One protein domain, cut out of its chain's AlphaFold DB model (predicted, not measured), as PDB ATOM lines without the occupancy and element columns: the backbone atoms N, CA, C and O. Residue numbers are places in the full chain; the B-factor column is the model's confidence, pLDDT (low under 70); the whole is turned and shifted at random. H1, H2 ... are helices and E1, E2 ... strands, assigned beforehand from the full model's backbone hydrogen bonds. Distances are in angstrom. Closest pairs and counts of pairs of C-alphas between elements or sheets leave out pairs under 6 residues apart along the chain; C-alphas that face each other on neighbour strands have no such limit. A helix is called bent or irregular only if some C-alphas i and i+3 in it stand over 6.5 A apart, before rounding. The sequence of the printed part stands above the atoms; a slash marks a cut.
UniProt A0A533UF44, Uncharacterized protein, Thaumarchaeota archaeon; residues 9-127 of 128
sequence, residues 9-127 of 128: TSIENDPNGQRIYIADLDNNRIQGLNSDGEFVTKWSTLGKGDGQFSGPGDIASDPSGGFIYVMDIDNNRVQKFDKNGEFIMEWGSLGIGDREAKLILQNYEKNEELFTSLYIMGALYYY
ATOM      1  N   THR A   9     173.219  28.675  -8.555       81.44
ATOM      2  CA  THR A   9     174.081  29.757  -8.048       81.44
ATOM      3  C   THR A   9     174.505  29.586  -6.600       81.44
ATOM      4  O   THR A   9     175.574  30.063  -6.230       81.44
ATOM      5  N   SER A  10     173.709  28.889  -5.788       84.38
ATOM      6  CA  SER A  10     174.002  28.689  -4.369       84.38
ATOM      7  C   SER A  10     173.389  27.401  -3.830       84.38
ATOM      8  O   SER A  10     172.369  26.932  -4.342       84.38
ATOM      9  N   ILE A  11     174.039  26.843  -2.809       89.25
ATOM     10  CA  ILE A  11     173.601  25.699  -2.010       89.25
ATOM     11  C   ILE A  11     173.838  26.024  -0.533       89.25
ATOM     12  O   ILE A  11     174.957  26.345  -0.146       89.25
ATOM     13  N   GLU A  12     172.798  25.919   0.285       87.50
ATOM     14  CA  GLU A  12     172.835  26.285   1.704       87.50
ATOM     15  C   GLU A  12     172.042  25.269   2.531       87.50
ATOM     16  O   GLU A  12     171.080  24.680   2.039       87.50
ATOM     17  N   ASN A  13     172.419  25.030   3.786       88.25
ATOM     18  CA  ASN A  13     171.637  24.134   4.638       88.25
ATOM     19  C   ASN A  13     170.317  24.801   5.055       88.25
ATOM     20  O   ASN A  13     170.253  26.000   5.314       88.25
ATOM     21  N   ASP A  14     169.247  24.016   5.165       85.75
ATOM     22  CA  ASP A  14     168.043  24.453   5.874       85.75
ATOM     23  C   ASP A  14     168.415  24.775   7.330       85.75
ATOM     24  O   ASP A  14     169.100  23.956   7.951       85.75
ATOM     25  N   PRO A  15     167.946  25.898   7.910       80.00
ATOM     26  CA  PRO A  15     168.121  26.205   9.329       80.00
ATOM     27  C   PRO A  15     167.812  25.039  10.287       80.00
ATOM     28  O   PRO A  15     168.385  24.961  11.369       80.00
ATOM     29  N   ASN A  16     166.919  24.117   9.906       81.00
ATOM     30  CA  ASN A  16     166.576  22.937  10.713       81.00
ATOM     31  C   ASN A  16     167.477  21.708  10.464       81.00
ATOM     32  O   ASN A  16     167.240  20.658  11.062       81.00
ATOM     33  N   GLY A  17     168.445  21.793   9.550       79.56
ATOM     34  CA  GLY A  17     169.394  20.728   9.201       79.56
ATOM     35  C   GLY A  17     168.803  19.537   8.439       79.56
ATOM     36  O   GLY A  17     169.455  18.505   8.316       79.56
ATOM     37  N   GLN A  18     167.563  19.637   7.955       82.81
ATOM     38  CA  GLN A  18     166.845  18.513   7.331       82.81
ATOM     39  C   GLN A  18     166.942  18.493   5.802       82.81
ATOM     40  O   GLN A  18     166.567  17.502   5.172       82.81
ATOM     41  N   ARG A  19     167.374  19.601   5.196       90.12
ATOM     42  CA  ARG A  19     167.382  19.819   3.748       90.12
ATOM     43  C   ARG A  19     168.574  20.673   3.347       90.12
ATOM     44  O   ARG A  19     169.166  21.349   4.185       90.12
ATOM     45  N   ILE A  20     168.844  20.693   2.051       91.88
ATOM     46  CA  ILE A  20     169.634  21.737   1.400       91.88
ATOM     47  C   ILE A  20     168.705  22.607   0.554       91.88
ATOM     48  O   ILE A  20     167.810  22.090  -0.118       91.88
ATOM     49  N   TYR A  21     168.908  23.915   0.582       92.19
ATOM     50  CA  TYR A  21     168.280  24.868  -0.315       92.19
ATOM     51  C   TYR A  21     169.215  25.212  -1.458       92.19
ATOM     52  O   TYR A  21     170.411  25.390  -1.255       92.19
ATOM     53  N   ILE A  22     168.654  25.311  -2.657       92.81
ATOM     54  CA  ILE A  22     169.376  25.679  -3.865       92.81
ATOM     55  C   ILE A  22     168.707  26.849  -4.573       92.81
ATOM     56  O   ILE A  22     167.481  26.869  -4.724       92.81
ATOM     57  N   ALA A  23     169.512  27.798  -5.038       91.06
ATOM     58  CA  ALA A  23     169.047  28.893  -5.879       91.06
ATOM     59  C   ALA A  23     169.119  28.462  -7.345       91.06
ATOM     60  O   ALA A  23     170.188  28.150  -7.870       91.06
ATOM     61  N   ASP A  24     167.951  28.378  -7.976       90.56
ATOM     62  CA  ASP A  24     167.766  27.922  -9.350       90.56
ATOM     63  C   ASP A  24     167.439  29.141 -10.215       90.56
ATOM     64  O   ASP A  24     166.268  29.500 -10.399       90.56
ATOM     65  N   LEU A  25     168.502  29.829 -10.644       88.81
ATOM     66  CA  LEU A  25     168.455  31.208 -11.122       88.81
ATOM     67  C   LEU A  25     167.537  31.361 -12.333       88.81
ATOM     68  O   LEU A  25     166.601  32.161 -12.291       88.81
ATOM     69  N   ASP A  26     167.737  30.561 -13.383       88.00
ATOM     70  CA  ASP A  26     166.972  30.715 -14.629       88.00
ATOM     71  C   ASP A  26     165.500  30.312 -14.451       88.00
ATOM     72  O   ASP A  26     164.622  30.742 -15.205       88.00
ATOM     73  N   ASN A  27     165.206  29.491 -13.440       90.38
ATOM     74  CA  ASN A  27     163.842  29.112 -13.080       90.38
ATOM     75  C   ASN A  27     163.207  30.048 -12.036       90.38
ATOM     76  O   ASN A  27     162.042  29.846 -11.692       90.38
ATOM     77  N   ASN A  28     163.926  31.070 -11.555       92.00
ATOM     78  CA  ASN A  28     163.441  32.087 -10.616       92.00
ATOM     79  C   ASN A  28     162.812  31.507  -9.342       92.00
ATOM     80  O   ASN A  28     161.734  31.921  -8.912       92.00
ATOM     81  N   ARG A  29     163.466  30.503  -8.755       92.00
ATOM     82  CA  ARG A  29     162.955  29.799  -7.576       92.00
ATOM     83  C   ARG A  29     164.072  29.348  -6.652       92.00
ATOM     84  O   ARG A  29     165.204  29.144  -7.084       92.00
ATOM     85  N   ILE A  30     163.697  29.083  -5.407       93.62
ATOM     86  CA  ILE A  30     164.505  28.281  -4.490       93.62
ATOM     87  C   ILE A  30     163.892  26.885  -4.413       93.62
ATOM     88  O   ILE A  30     162.666  26.746  -4.389       93.62
ATOM     89  N   GLN A  31     164.726  25.848  -4.395       92.50
ATOM     90  CA  GLN A  31     164.283  24.466  -4.189       92.50
ATOM     91  C   GLN A  31     164.933  23.873  -2.942       92.50
ATOM     92  O   GLN A  31     166.104  24.116  -2.685       92.50
ATOM     93  N   GLY A  32     164.184  23.077  -2.183       91.88
ATOM     94  CA  GLY A  32     164.679  22.295  -1.057       91.88
ATOM     95  C   GLY A  32     164.785  20.819  -1.420       91.88
ATOM     96  O   GLY A  32     163.797  20.236  -1.878       91.88
ATOM     97  N   LEU A  33     165.952  20.223  -1.192       91.69
ATOM     98  CA  LEU A  33     166.235  18.805  -1.423       91.69
ATOM     99  C   LEU A  33     166.517  18.085  -0.095       91.69
ATOM    100  O   LEU A  33     167.048  18.699   0.831       91.69
ATOM    101  N   ASN A  34     166.171  16.801   0.013       91.44
ATOM    102  CA  ASN A  34     166.551  15.971   1.164       91.44
ATOM    103  C   ASN A  34     168.011  15.478   1.053       91.44
ATOM    104  O   ASN A  34     168.712  15.776   0.084       91.44
ATOM    105  N   SER A  35     168.471  14.706   2.044       88.00
ATOM    106  CA  SER A  35     169.825  14.126   2.079       88.00
ATOM    107  C   SER A  35     170.143  13.189   0.910       88.00
ATOM    108  O   SER A  35     171.313  13.006   0.587       88.00
ATOM    109  N   ASP A  36     169.118  12.625   0.271       89.75
ATOM    110  CA  ASP A  36     169.248  11.739  -0.888       89.75
ATOM    111  C   ASP A  36     169.198  12.519  -2.219       89.75
ATOM    112  O   ASP A  36     169.276  11.935  -3.300       89.75
ATOM    113  N   GLY A  37     169.092  13.854  -2.153       86.81
ATOM    114  CA  GLY A  37     169.006  14.745  -3.310       86.81
ATOM    115  C   GLY A  37     167.616  14.806  -3.948       86.81
ATOM    116  O   GLY A  37     167.460  15.356  -5.040       86.81
ATOM    117  N   GLU A  38     166.594  14.254  -3.297       89.62
ATOM    118  CA  GLU A  38     165.225  14.263  -3.802       89.62
ATOM    119  C   GLU A  38     164.534  15.592  -3.499       89.62
ATOM    120  O   GLU A  38     164.727  16.198  -2.445       89.62
ATOM    121  N   PHE A  39     163.674  16.035  -4.416       89.75
ATOM    122  CA  PHE A  39     162.887  17.254  -4.255       89.75
ATOM    123  C   PHE A  39     161.905  17.135  -3.094       89.75
ATOM    124  O   PHE A  39     161.105  16.202  -3.039       89.75
ATOM    125  N   VAL A  40     161.905  18.147  -2.229       90.62
ATOM    126  CA  VAL A  40     160.978  18.251  -1.100       90.62
ATOM    127  C   VAL A  40     160.060  19.455  -1.243       90.62
ATOM    128  O   VAL A  40     158.853  19.339  -1.038       90.62
ATOM    129  N   THR A  41     160.615  20.620  -1.575       89.50
ATOM    130  CA  THR A  41     159.847  21.867  -1.648       89.50
ATOM    131  C   THR A  41     160.418  22.825  -2.686       89.50
ATOM    132  O   THR A  41     161.578  22.724  -3.079       89.50
ATOM    133  N   LYS A  42     159.600  23.782  -3.116       90.88
ATOM    134  CA  LYS A  42     160.036  24.988  -3.819       90.88
ATOM    135  C   LYS A  42     159.165  26.151  -3.409       90.88
ATOM    136  O   LYS A  42     157.983  25.959  -3.122       90.88
ATOM    137  N   TRP A  43     159.722  27.346  -3.494       91.94
ATOM    138  CA  TRP A  43     158.940  28.568  -3.395       91.94
ATOM    139  C   TRP A  43     159.402  29.600  -4.416       91.94
ATOM    140  O   TRP A  43     160.467  29.461  -5.027       91.94
ATOM    141  N   SER A  44     158.563  30.629  -4.557       87.00
ATOM    142  CA  SER A  44     158.667  31.735  -5.507       87.00
ATOM    143  C   SER A  44     158.241  31.432  -6.954       87.00
ATOM    144  O   SER A  44     158.065  30.289  -7.379       87.00
ATOM    145  N   THR A  45     158.016  32.526  -7.682       85.50
ATOM    146  CA  THR A  45     157.767  32.633  -9.124       85.50
ATOM    147  C   THR A  45     158.501  33.870  -9.643       85.50
ATOM    148  O   THR A  45     158.805  34.771  -8.856       85.50
ATOM    149  N   LEU A  46     158.738  33.946 -10.958       92.00
ATOM    150  CA  LEU A  46     159.296  35.149 -11.581       92.00
ATOM    151  C   LEU A  46     158.441  36.382 -11.249       92.00
ATOM    152  O   LEU A  46     157.241  36.396 -11.533       92.00
ATOM    153  N   GLY A  47     159.060  37.433 -10.713       93.00
ATOM    154  CA  GLY A  47     158.371  38.689 -10.446       93.00
ATOM    155  C   GLY A  47     159.138  39.650  -9.547       93.00
ATOM    156  O   GLY A  47     160.323  39.476  -9.278       93.00
ATOM    157  N   LYS A  48     158.434  40.697  -9.109       91.31
ATOM    158  CA  LYS A  48     158.962  41.774  -8.250       91.31
ATOM    159  C   LYS A  48     158.180  41.951  -6.949       91.31
ATOM    160  O   LYS A  48     158.509  42.823  -6.157       91.31
ATOM    161  N   GLY A  49     157.111  41.182  -6.746       92.81
ATOM    162  CA  GLY A  49     156.335  41.224  -5.512       92.81
ATOM    163  C   GLY A  49     157.027  40.493  -4.365       92.81
ATOM    164  O   GLY A  49     158.049  39.830  -4.560       92.81
ATOM    165  N   ASP A  50     156.433  40.602  -3.186       93.81
ATOM    166  CA  ASP A  50     156.839  39.894  -1.975       93.81
ATOM    167  C   ASP A  50     156.911  38.383  -2.227       93.81
ATOM    168  O   ASP A  50     155.966  37.764  -2.725       93.81
ATOM    169  N   GLY A  51     158.062  37.786  -1.923       92.56
ATOM    170  CA  GLY A  51     158.319  36.364  -2.126       92.56
ATOM    171  C   GLY A  51     158.442  35.921  -3.586       92.56
ATOM    172  O   GLY A  51     158.544  34.720  -3.836       92.56
ATOM    173  N   GLN A  52     158.450  36.853  -4.545       95.44
ATOM    174  CA  GLN A  52     158.797  36.605  -5.949       95.44
ATOM    175  C   GLN A  52     160.267  36.948  -6.207       95.44
ATOM    176  O   GLN A  52     160.807  37.835  -5.552       95.44
ATOM    177  N   PHE A  53     160.907  36.291  -7.175       91.44
ATOM    178  CA  PHE A  53     162.307  36.552  -7.532       91.44
ATOM    179  C   PHE A  53     162.470  36.911  -9.006       91.44
ATOM    180  O   PHE A  53     161.693  36.467  -9.848       91.44
ATOM    181  N   SER A  54     163.522  37.660  -9.314       91.69
ATOM    182  CA  SER A  54     164.097  37.795 -10.647       91.69
ATOM    183  C   SER A  54     165.599  37.552 -10.530       91.69
ATOM    184  O   SER A  54     166.348  38.395 -10.038       91.69
ATOM    185  N   GLY A  55     166.017  36.349 -10.918       88.44
ATOM    186  CA  GLY A  55     167.395  35.895 -10.776       88.44
ATOM    187  C   GLY A  55     167.824  35.738  -9.311       88.44
ATOM    188  O   GLY A  55     168.660  36.512  -8.838       88.44
ATOM    189  N   PRO A  56     167.270  34.768  -8.553       89.31
ATOM    190  CA  PRO A  56     167.751  34.493  -7.206       89.31
ATOM    191  C   PRO A  56     169.219  34.057  -7.264       89.31
ATOM    192  O   PRO A  56     169.583  33.159  -8.020       89.31
ATOM    193  N   GLY A  57     170.051  34.724  -6.473       84.62
ATOM    194  CA  GLY A  57     171.493  34.534  -6.428       84.62
ATOM    195  C   GLY A  57     171.912  33.624  -5.287       84.62
ATOM    196  O   GLY A  57     171.914  32.404  -5.420       84.62
ATOM    197  N   ASP A  58     172.308  34.241  -4.179       84.25
ATOM    198  CA  ASP A  58     172.832  33.542  -3.011       84.25
ATOM    199  C   ASP A  58     171.763  33.310  -1.938       84.25
ATOM    200  O   ASP A  58     170.775  34.051  -1.862       84.25
ATOM    201  N   ILE A  59     171.978  32.283  -1.115       86.50
ATOM    202  CA  ILE A  59     171.129  31.909   0.014       86.50
ATOM    203  C   ILE A  59     171.985  31.904   1.278       86.50
ATOM    204  O   ILE A  59     173.074  31.341   1.295       86.50
ATOM    205  N   ALA A  60     171.465  32.477   2.358       84.19
ATOM    206  CA  ALA A  60     172.035  32.321   3.689       84.19
ATOM    207  C   ALA A  60     170.968  31.840   4.673       84.19
ATOM    208  O   ALA A  60     169.805  32.247   4.597       84.19
ATOM    209  N   SER A  61     171.371  30.982   5.607       82.31
ATOM    210  CA  SER A  61     170.517  30.478   6.676       82.31
ATOM    211  C   SER A  61     170.919  31.093   8.021       82.31
ATOM    212  O   SER A  61     172.090  31.351   8.281       82.31
ATOM    213  N   ASP A  62     169.938  31.363   8.879       79.00
ATOM    214  CA  ASP A  62     170.141  31.665  10.299       79.00
ATOM    215  C   ASP A  62     169.568  30.493  11.103       79.00
ATOM    216  O   ASP A  62     168.354  30.451  11.338       79.00
ATOM    217  N   PRO A  63     170.406  29.519  11.504       72.94
ATOM    218  CA  PRO A  63     169.970  28.355  12.273       72.94
ATOM    219  C   PRO A  63     169.390  28.720  13.642       72.94
ATOM    220  O   PRO A  63     168.513  28.022  14.148       72.94
ATOM    221  N   SER A  64     169.850  29.823  14.243       75.38
ATOM    222  CA  SER A  64     169.403  30.261  15.567       75.38
ATOM    223  C   SER A  64     167.990  30.854  15.536       75.38
ATOM    224  O   SER A  64     167.179  30.585  16.424       75.38
ATOM    225  N   GLY A  65     167.682  31.627  14.489       72.31
ATOM    226  CA  GLY A  65     166.392  32.283  14.275       72.31
ATOM    227  C   GLY A  65     165.424  31.513  13.376       72.31
ATOM    228  O   GLY A  65     164.236  31.833  13.350       72.31
ATOM    229  N   GLY A  66     165.897  30.499  12.648       84.19
ATOM    230  CA  GLY A  66     165.092  29.730  11.698       84.19
ATOM    231  C   GLY A  66     164.739  30.507  10.427       84.19
ATOM    232  O   GLY A  66     163.669  30.278   9.859       84.19
ATOM    233  N   PHE A  67     165.591  31.446  10.008       85.31
ATOM    234  CA  PHE A  67     165.330  32.324   8.865       85.31
ATOM    235  C   PHE A  67     166.197  31.988   7.659       85.31
ATOM    236  O   PHE A  67     167.309  31.481   7.792       85.31
ATOM    237  N   ILE A  68     165.680  32.320   6.478       89.12
ATOM    238  CA  ILE A  68     166.369  32.164   5.199       89.12
ATOM    239  C   ILE A  68     166.442  33.539   4.542       89.12
ATOM    240  O   ILE A  68     165.464  34.284   4.535       89.12
ATOM    241  N   TYR A  69     167.591  33.874   3.977       86.88
ATOM    242  CA  TYR A  69     167.833  35.128   3.280       86.88
ATOM    243  C   TYR A  69     168.232  34.810   1.851       86.88
ATOM    244  O   TYR A  69     169.071  33.942   1.632       86.88
ATOM    245  N   VAL A  70     167.627  35.495   0.886       88.19
ATOM    246  CA  VAL A  70     167.888  35.266  -0.535       88.19
ATOM    247  C   VAL A  70     168.187  36.589  -1.214       88.19
ATOM    248  O   VAL A  70     167.422  37.549  -1.084       88.19
ATOM    249  N   MET A  71     169.292  36.629  -1.954       85.06
ATOM    250  CA  MET A  71     169.613  37.752  -2.827       85.06
ATOM    251  C   MET A  71     168.786  37.661  -4.110       85.06
ATOM    252  O   MET A  71     168.866  36.678  -4.838       85.06
ATOM    253  N   ASP A  72     168.001  38.692  -4.391       87.44
ATOM    254  CA  ASP A  72     167.170  38.819  -5.586       87.44
ATOM    255  C   ASP A  72     167.861  39.799  -6.544       87.44
ATOM    256  O   ASP A  72     167.691  41.018  -6.426       87.44
ATOM    257  N   ILE A  73     168.739  39.264  -7.402       82.69
ATOM    258  CA  ILE A  73     169.790  40.034  -8.085       82.69
ATOM    259  C   ILE A  73     169.181  41.113  -8.973       82.69
ATOM    260  O   ILE A  73     169.503  42.293  -8.819       82.69
ATOM    261  N   ASP A  74     168.265  40.744  -9.867       86.44
ATOM    262  CA  ASP A  74     167.744  41.698 -10.847       86.44
ATOM    263  C   ASP A  74     166.800  42.721 -10.202       86.44
ATOM    264  O   ASP A  74     166.618  43.834 -10.710       86.44
ATOM    265  N   ASN A  75     166.212  42.376  -9.053       85.12
ATOM    266  CA  ASN A  75     165.404  43.301  -8.263       85.12
ATOM    267  C   ASN A  75     166.235  44.142  -7.281       85.12
ATOM    268  O   ASN A  75     165.694  45.082  -6.702       85.12
ATOM    269  N   ASN A  76     167.541  43.879  -7.151       80.94
ATOM    270  CA  ASN A  76     168.476  44.622  -6.300       80.94
ATOM    271  C   ASN A  76     168.027  44.695  -4.831       80.94
ATOM    272  O   ASN A  76     168.079  45.754  -4.198       80.94
ATOM    273  N   ARG A  77     167.561  43.565  -4.296       81.12
ATOM    274  CA  ARG A  77     167.073  43.455  -2.918       81.12
ATOM    275  C   ARG A  77     167.510  42.149  -2.271       81.12
ATOM    276  O   ARG A  77     167.863  41.183  -2.947       81.12
ATOM    277  N   VAL A  78     167.441  42.115  -0.949       82.12
ATOM    278  CA  VAL A  78     167.492  40.884  -0.160       82.12
ATOM    279  C   VAL A  78     166.108  40.657   0.419       82.12
ATOM    280  O   VAL A  78     165.501  41.575   0.969       82.12
ATOM    281  N   GLN A  79     165.615  39.428   0.305       89.69
ATOM    282  CA  GLN A  79     164.357  39.017   0.913       89.69
ATOM    283  C   GLN A  79     164.619  38.019   2.037       89.69
ATOM    284  O   GLN A  79     165.452  37.119   1.906       89.69
ATOM    285  N   LYS A  80     163.893  38.182   3.143       88.50
ATOM    286  CA  LYS A  80     163.912  37.302   4.309       88.50
ATOM    287  C   LYS A  80     162.655  36.442   4.327       88.50
ATOM    288  O   LYS A  80     161.546  36.955   4.179       88.50
ATOM    289  N   PHE A  81     162.839  35.164   4.611       91.19
ATOM    290  CA  PHE A  81     161.794  34.159   4.712       91.19
ATOM    291  C   PHE A  81     161.870  33.433   6.047       91.19
ATOM    292  O   PHE A  81     162.931  33.359   6.678       91.19
ATOM    293  N   ASP A  82     160.740  32.883   6.471       90.00
ATOM    294  CA  ASP A  82     160.717  31.886   7.531       90.00
ATOM    295  C   ASP A  82     161.205  30.516   7.021       90.00
ATOM    296  O   ASP A  82     161.447  30.301   5.830       90.00
ATOM    297  N   LYS A  83     161.316  29.551   7.933       84.62
ATOM    298  CA  LYS A  83     161.712  28.169   7.622       84.62
ATOM    299  C   LYS A  83     160.783  27.417   6.659       84.62
ATOM    300  O   LYS A  83     161.156  26.348   6.182       84.62
ATOM    301  N   ASN A  84     159.572  27.915   6.419       85.94
ATOM    302  CA  ASN A  84     158.615  27.322   5.488       85.94
ATOM    303  C   ASN A  84     158.695  27.966   4.093       85.94
ATOM    304  O   ASN A  84     158.023  27.493   3.175       85.94
ATOM    305  N   GLY A  85     159.525  29.000   3.922       88.31
ATOM    306  CA  GLY A  85     159.622  29.775   2.688       88.31
ATOM    307  C   GLY A  85     158.556  30.866   2.577       88.31
ATOM    308  O   GLY A  85     158.327  31.373   1.479       88.31
ATOM    309  N   GLU A  86     157.892  31.235   3.677       92.50
ATOM    310  CA  GLU A  86     156.964  32.365   3.704       92.50
ATOM    311  C   GLU A  86     157.734  33.681   3.827       92.50
ATOM    312  O   GLU A  86     158.653  33.812   4.638       92.50
ATOM    313  N   PHE A  87     157.373  34.660   2.997       94.19
ATOM    314  CA  PHE A  87     157.998  35.978   3.000       94.19
ATOM    315  C   PHE A  87     157.742  36.710   4.324       94.19
ATOM    316  O   PHE A  87     156.611  36.770   4.801       94.19
ATOM    317  N   ILE A  88     158.796  37.302   4.888       92.25
ATOM    318  CA  ILE A  88     158.737  38.088   6.126       92.25
ATOM    319  C   ILE A  88     158.920  39.576   5.825       92.25
ATOM    320  O   ILE A  88     158.137  40.403   6.286       92.25
ATOM    321  N   MET A  89     159.999  39.925   5.121       85.44
ATOM    322  CA  MET A  89     160.363  41.309   4.809       85.44
ATOM    323  C   MET A  89     161.455  41.363   3.740       85.44
ATOM    324  O   MET A  89     162.129  40.368   3.473       85.44
ATOM    325  N   GLU A  90     161.705  42.557   3.213       84.50
ATOM    326  CA  GLU A  90     162.801  42.832   2.287       84.50
ATOM    327  C   GLU A  90     163.509  44.146   2.595       84.50
ATOM    328  O   GLU A  90     162.981  45.011   3.299       84.50
ATOM    329  N   TRP A  91     164.723  44.284   2.070       76.75
ATOM    330  CA  TRP A  91     165.465  45.539   2.063       76.75
ATOM    331  C   TRP A  91     166.395  45.627   0.853       76.75
ATOM    332  O   TRP A  91     166.785  44.620   0.261       76.75
ATOM    333  N   GLY A  92     166.780  46.858   0.518       68.81
ATOM    334  CA  GLY A  92     167.493  47.182  -0.716       68.81
ATOM    335  C   GLY A  92     166.541  47.615  -1.834       68.81
ATOM    336  O   GLY A  92     165.374  47.237  -1.864       68.81
ATOM    337  N   SER A  93     167.034  48.480  -2.718       59.91
ATOM    338  CA  SER A  93     166.405  48.835  -3.992       59.91
ATOM    339  C   SER A  93     167.454  49.475  -4.908       59.91
ATOM    340  O   SER A  93     168.516  49.903  -4.443       59.91
ATOM    341  N   LEU A  94     167.171  49.551  -6.212       47.66
ATOM    342  CA  LEU A  94     167.993  50.280  -7.184       47.66
ATOM    343  C   LEU A  94     168.259  51.723  -6.705       47.66
ATOM    344  O   LEU A  94     167.390  52.584  -6.793       47.66
ATOM    345  N   GLY A  95     169.490  51.987  -6.255       47.12
ATOM    346  CA  GLY A  95     170.026  53.339  -6.089       47.12
ATOM    347  C   GLY A  95     169.747  54.052  -4.762       47.12
ATOM    348  O   GLY A  95     169.325  55.207  -4.793       47.12
ATOM    349  N   ILE A  96     170.071  53.456  -3.607       42.28
ATOM    350  CA  ILE A  96     170.118  54.209  -2.338       42.28
ATOM    351  C   ILE A  96     171.522  54.133  -1.719       42.28
ATOM    352  O   ILE A  96     172.046  53.059  -1.438       42.28
ATOM    353  N   GLY A  97     172.159  55.306  -1.606       47.31
ATOM    354  CA  GLY A  97     173.586  55.482  -1.321       47.31
ATOM    355  C   GLY A  97     174.062  54.982   0.046       47.31
ATOM    356  O   GLY A  97     173.265  54.655   0.923       47.31
ATOM    357  N   ASP A  98     175.391  55.000   0.210       46.44
ATOM    358  CA  ASP A  98     176.255  54.471   1.286       46.44
ATOM    359  C   ASP A  98     175.676  54.375   2.707       46.44
ATOM    360  O   ASP A  98     176.103  53.542   3.501       46.44
ATOM    361  N   ARG A  99     174.718  55.224   3.070       40.59
ATOM    362  CA  ARG A  99     174.114  55.281   4.400       40.59
ATOM    363  C   ARG A  99     173.188  54.100   4.701       40.59
ATOM    364  O   ARG A  99     173.195  53.631   5.836       40.59
ATOM    365  N   GLU A 100     172.429  53.612   3.723       43.56
ATOM    366  CA  GLU A 100     171.569  52.435   3.916       43.56
ATOM    367  C   GLU A 100     172.374  51.142   3.833       43.56
ATOM    368  O   GLU A 100     172.223  50.298   4.709       43.56
ATOM    369  N   ALA A 101     173.349  51.051   2.921       47.00
ATOM    370  CA  ALA A 101     174.353  49.983   2.941       47.00
ATOM    371  C   ALA A 101     175.050  49.889   4.311       47.00
ATOM    372  O   ALA A 101     175.253  48.797   4.835       47.00
ATOM    373  N   LYS A 102     175.336  51.032   4.951       42.97
ATOM    374  CA  LYS A 102     175.926  51.095   6.294       42.97
ATOM    375  C   LYS A 102     174.963  50.701   7.419       42.97
ATOM    376  O   LYS A 102     175.417  50.139   8.405       42.97
ATOM    377  N   LEU A 103     173.661  50.962   7.297       42.69
ATOM    378  CA  LEU A 103     172.645  50.488   8.254       42.69
ATOM    379  C   LEU A 103     172.418  48.983   8.135       42.69
ATOM    380  O   LEU A 103     172.266  48.289   9.138       42.69
ATOM    381  N   ILE A 104     172.442  48.491   6.903       49.44
ATOM    382  CA  ILE A 104     172.405  47.076   6.598       49.44
ATOM    383  C   ILE A 104     173.679  46.412   7.181       49.44
ATOM    384  O   ILE A 104     173.543  45.466   7.946       49.44
ATOM    385  N   LEU A 105     174.876  47.007   7.019       47.97
ATOM    386  CA  LEU A 105     176.136  46.613   7.697       47.97
ATOM    387  C   LEU A 105     176.105  46.691   9.230       47.97
ATOM    388  O   LEU A 105     176.607  45.788   9.886       47.97
ATOM    389  N   GLN A 106     175.480  47.703   9.824       43.91
ATOM    390  CA  GLN A 106     175.350  47.810  11.283       43.91
ATOM    391  C   GLN A 106     174.371  46.786  11.874       43.91
ATOM    392  O   GLN A 106     174.527  46.376  13.025       43.91
ATOM    393  N   ASN A 107     173.363  46.366  11.105       46.09
ATOM    394  CA  ASN A 107     172.527  45.220  11.457       46.09
ATOM    395  C   ASN A 107     173.242  43.885  11.164       46.09
ATOM    396  O   ASN A 107     173.008  42.925  11.895       46.09
ATOM    397  N   TYR A 108     174.145  43.839  10.172       52.53
ATOM    398  CA  TYR A 108     175.022  42.697   9.891       52.53
ATOM    399  C   TYR A 108     176.024  42.440  11.027       52.53
ATOM    400  O   TYR A 108     176.101  41.311  11.495       52.53
ATOM    401  N   GLU A 109     176.719  43.460  11.553       46.34
ATOM    402  CA  GLU A 109     177.731  43.343  12.630       46.34
ATOM    403  C   GLU A 109     177.223  42.690  13.934       46.34
ATOM    404  O   GLU A 109     178.020  42.324  14.792       46.34
ATOM    405  N   LYS A 110     175.907  42.520  14.105       52.00
ATOM    406  CA  LYS A 110     175.321  41.858  15.280       52.00
ATOM    407  C   LYS A 110     175.142  40.342  15.140       52.00
ATOM    408  O   LYS A 110     174.854  39.709  16.150       52.00
ATOM    409  N   ASN A 111     175.293  39.770  13.942       46.50
ATOM    410  CA  ASN A 111     175.085  38.342  13.679       46.50
ATOM    411  C   ASN A 111     176.299  37.745  12.944       46.50
ATOM    412  O   ASN A 111     176.299  37.622  11.720       46.50
ATOM    413  N   GLU A 112     177.335  37.378  13.706       47.75
ATOM    414  CA  GLU A 112     178.648  36.914  13.214       47.75
ATOM    415  C   GLU A 112     178.610  35.617  12.370       47.75
ATOM    416  O   GLU A 112     179.566  35.335  11.651       47.75
ATOM    417  N   GLU A 113     177.519  34.842  12.394       45.84
ATOM    418  CA  GLU A 113     177.423  33.555  11.679       45.84
ATOM    419  C   GLU A 113     176.910  33.664  10.228       45.84
ATOM    420  O   GLU A 113     177.205  32.796   9.413       45.84
ATOM    421  N   LEU A 114     176.230  34.756   9.852       47.53
ATOM    422  CA  LEU A 114     175.700  34.980   8.488       47.53
ATOM    423  C   LEU A 114     176.789  35.381   7.461       47.53
ATOM    424  O   LEU A 114     176.488  35.680   6.306       47.53
ATOM    425  N   PHE A 115     178.058  35.455   7.885       48.31
ATOM    426  CA  PHE A 115     179.048  36.366   7.301       48.31
ATOM    427  C   PHE A 115     179.950  35.831   6.180       48.31
ATOM    428  O   PHE A 115     180.621  36.642   5.546       48.31
ATOM    429  N   THR A 116     180.027  34.531   5.881       45.88
ATOM    430  CA  THR A 116     180.993  34.064   4.855       45.88
ATOM    431  C   THR A 116     180.429  33.974   3.438       45.88
ATOM    432  O   THR A 116     181.172  34.243   2.496       45.88
ATOM    433  N   SER A 117     179.143  33.668   3.253       43.56
ATOM    434  CA  SER A 117     178.550  33.519   1.914       43.56
ATOM    435  C   SER A 117     178.179  34.869   1.284       43.56
ATOM    436  O   SER A 117     178.685  35.212   0.213       43.56
ATOM    437  N   LEU A 118     177.433  35.717   2.005       46.84
ATOM    438  CA  LEU A 118     176.897  36.973   1.458       46.84
ATOM    439  C   LEU A 118     177.958  38.079   1.240       46.84
ATOM    440  O   LEU A 118     177.839  38.893   0.322       46.84
ATOM    441  N   TYR A 119     179.009  38.127   2.073       39.81
ATOM    442  CA  TYR A 119     180.019  39.203   2.054       39.81
ATOM    443  C   TYR A 119     181.038  39.060   0.909       39.81
ATOM    444  O   TYR A 119     181.486  40.064   0.352       39.81
ATOM    445  N   ILE A 120     181.386  37.831   0.507       42.00
ATOM    446  CA  ILE A 120     182.399  37.599  -0.539       42.00
ATOM    447  C   ILE A 120     181.879  38.027  -1.924       42.00
ATOM    448  O   ILE A 120     182.665  38.494  -2.746       42.00
ATOM    449  N   MET A 121     180.569  37.960  -2.187       44.66
ATOM    450  CA  MET A 121     180.026  38.253  -3.522       44.66
ATOM    451  C   MET A 121     179.493  39.672  -3.718       44.66
ATOM    452  O   MET A 121     179.617  40.198  -4.825       44.66
ATOM    453  N   GLY A 122     179.009  40.348  -2.667       42.44
ATOM    454  CA  GLY A 122     178.686  41.780  -2.753       42.44
ATOM    455  C   GLY A 122     179.906  42.628  -3.142       42.44
ATOM    456  O   GLY A 122     179.786  43.583  -3.905       42.44
ATOM    457  N   ALA A 123     181.102  42.228  -2.697       37.56
ATOM    458  CA  ALA A 123     182.361  42.865  -3.080       37.56
ATOM    459  C   ALA A 123     182.859  42.474  -4.487       37.56
ATOM    460  O   ALA A 123     183.595  43.244  -5.098       37.56
ATOM    461  N   LEU A 124     182.466  41.312  -5.026       35.25
ATOM    462  CA  LEU A 124     182.885  40.862  -6.363       35.25
ATOM    463  C   LEU A 124     181.982  41.391  -7.488       35.25
ATOM    464  O   LEU A 124     182.486  41.651  -8.575       35.25
ATOM    465  N   TYR A 125     180.687  41.605  -7.238       38.62
ATOM    466  CA  TYR A 125     179.756  42.117  -8.256       38.62
ATOM    467  C   TYR A 125     179.729  43.650  -8.384       38.62
ATOM    468  O   TYR A 125     179.320  44.157  -9.422       38.62
ATOM    469  N   TYR A 126     180.193  44.398  -7.375       38.44
ATOM    470  CA  TYR A 126     180.247  45.870  -7.424       38.44
ATOM    471  C   TYR A 126     181.570  46.451  -7.961       38.44
ATOM    472  O   TYR A 126     181.673  47.668  -8.114       38.44
ATOM    473  N   TYR A 127     182.576  45.616  -8.258       29.22
ATOM    474  CA  TYR A 127     183.909  46.060  -8.704       29.22
ATOM    475  C   TYR A 127     184.380  45.476 -10.052       29.22
ATOM    476  O   TYR A 127     185.571  45.566 -10.357       29.22
TER     477      TYR A 127
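This is residues 9 to 127 of the 128 residues of an uncharacterized protein of Thaumarchaeota archaeon (UniProt A0A533UF44). Two four-stranded sheets stand partly face to face as a sandwich, close together at E1 and E5 and spreading like a V toward E4 and E8. Helix H2 packs along E5, while H1 lies far out at the end of the domain away from E4. The printed part has 119 residues, with E1 to E8, H1 and H2 in that order along the chain; the sheets run E1 E2 E3 E4 and E5 E6 E7 E8, both antiparallel, and the class is mixed. The whole is compact, with a radius of gyration of the C-alphas of 13.8 A and spans of 43 by 30 by 26 A.

Look first at E5, residues 56 to 62, E6, 67 to 72, E7, 77 to 82, and E8, 87 to 91: a meander, each strand the antiparallel neighbour of the one before. In its hairpins find N 60 and O 69 at 2.9 A, N 70 and O 79 at 2.9 A, and N 80 and O 89 at 2.8 A. A second meander holds E1, residues 9 to 13, E2, 20 to 24, E3, 29 to 33, and E4, 39 to 43; there N 12 and O 21 are 2.9 A apart, N 22 and O 31 2.8 A, and N 32 and O 41 2.8 A. Both sheets are strongly twisted. They form a sandwich, two sheets face to face, with best planes 22 degrees apart; the closest C-alphas of E1 and E5 are those of Ser 10 and Asp 58, 5.2 A, yet E4 and E8 are apart. H2, residues 117 to 125, is on the sheet of E5 at a height of 9.7 A, over E5 and along the strands, at 6 degrees to E5 on the local plane; the closest C-alphas are those of Ala 60 and Ser 117, 6.9 A. H1, residues 98 to 108, is on neither sheet and is apart from H2. In H1 every O i to N i+4 pair is within hydrogen-bond range; in H2 1 of 5 is, and 1 of 6 O i to N i+3 pairs.

Find C-alpha 9 at (174.081, 29.757, -8.048), where E1 begins. E5 runs 17.9 A from C-alpha 56 at (167.751, 34.493, -7.206); E6 spans 15.9 A, E7 16.8 A and H1 14.6 A. H2 ends with C-alpha 125 at (179.756, 42.117, -8.256); it is neither bent nor irregular, but only just: C-alphas 117 and 120 are 6.1 A apart.

The two C-alphas farthest apart are those of Asp 36 and Arg 99, 44.1 A. The printed part has no cut, and its long link is residues 44 to 55, between E4 and E5. Mean pLDDT of the printed part is 74.8; residues 92 to 127 are under 70.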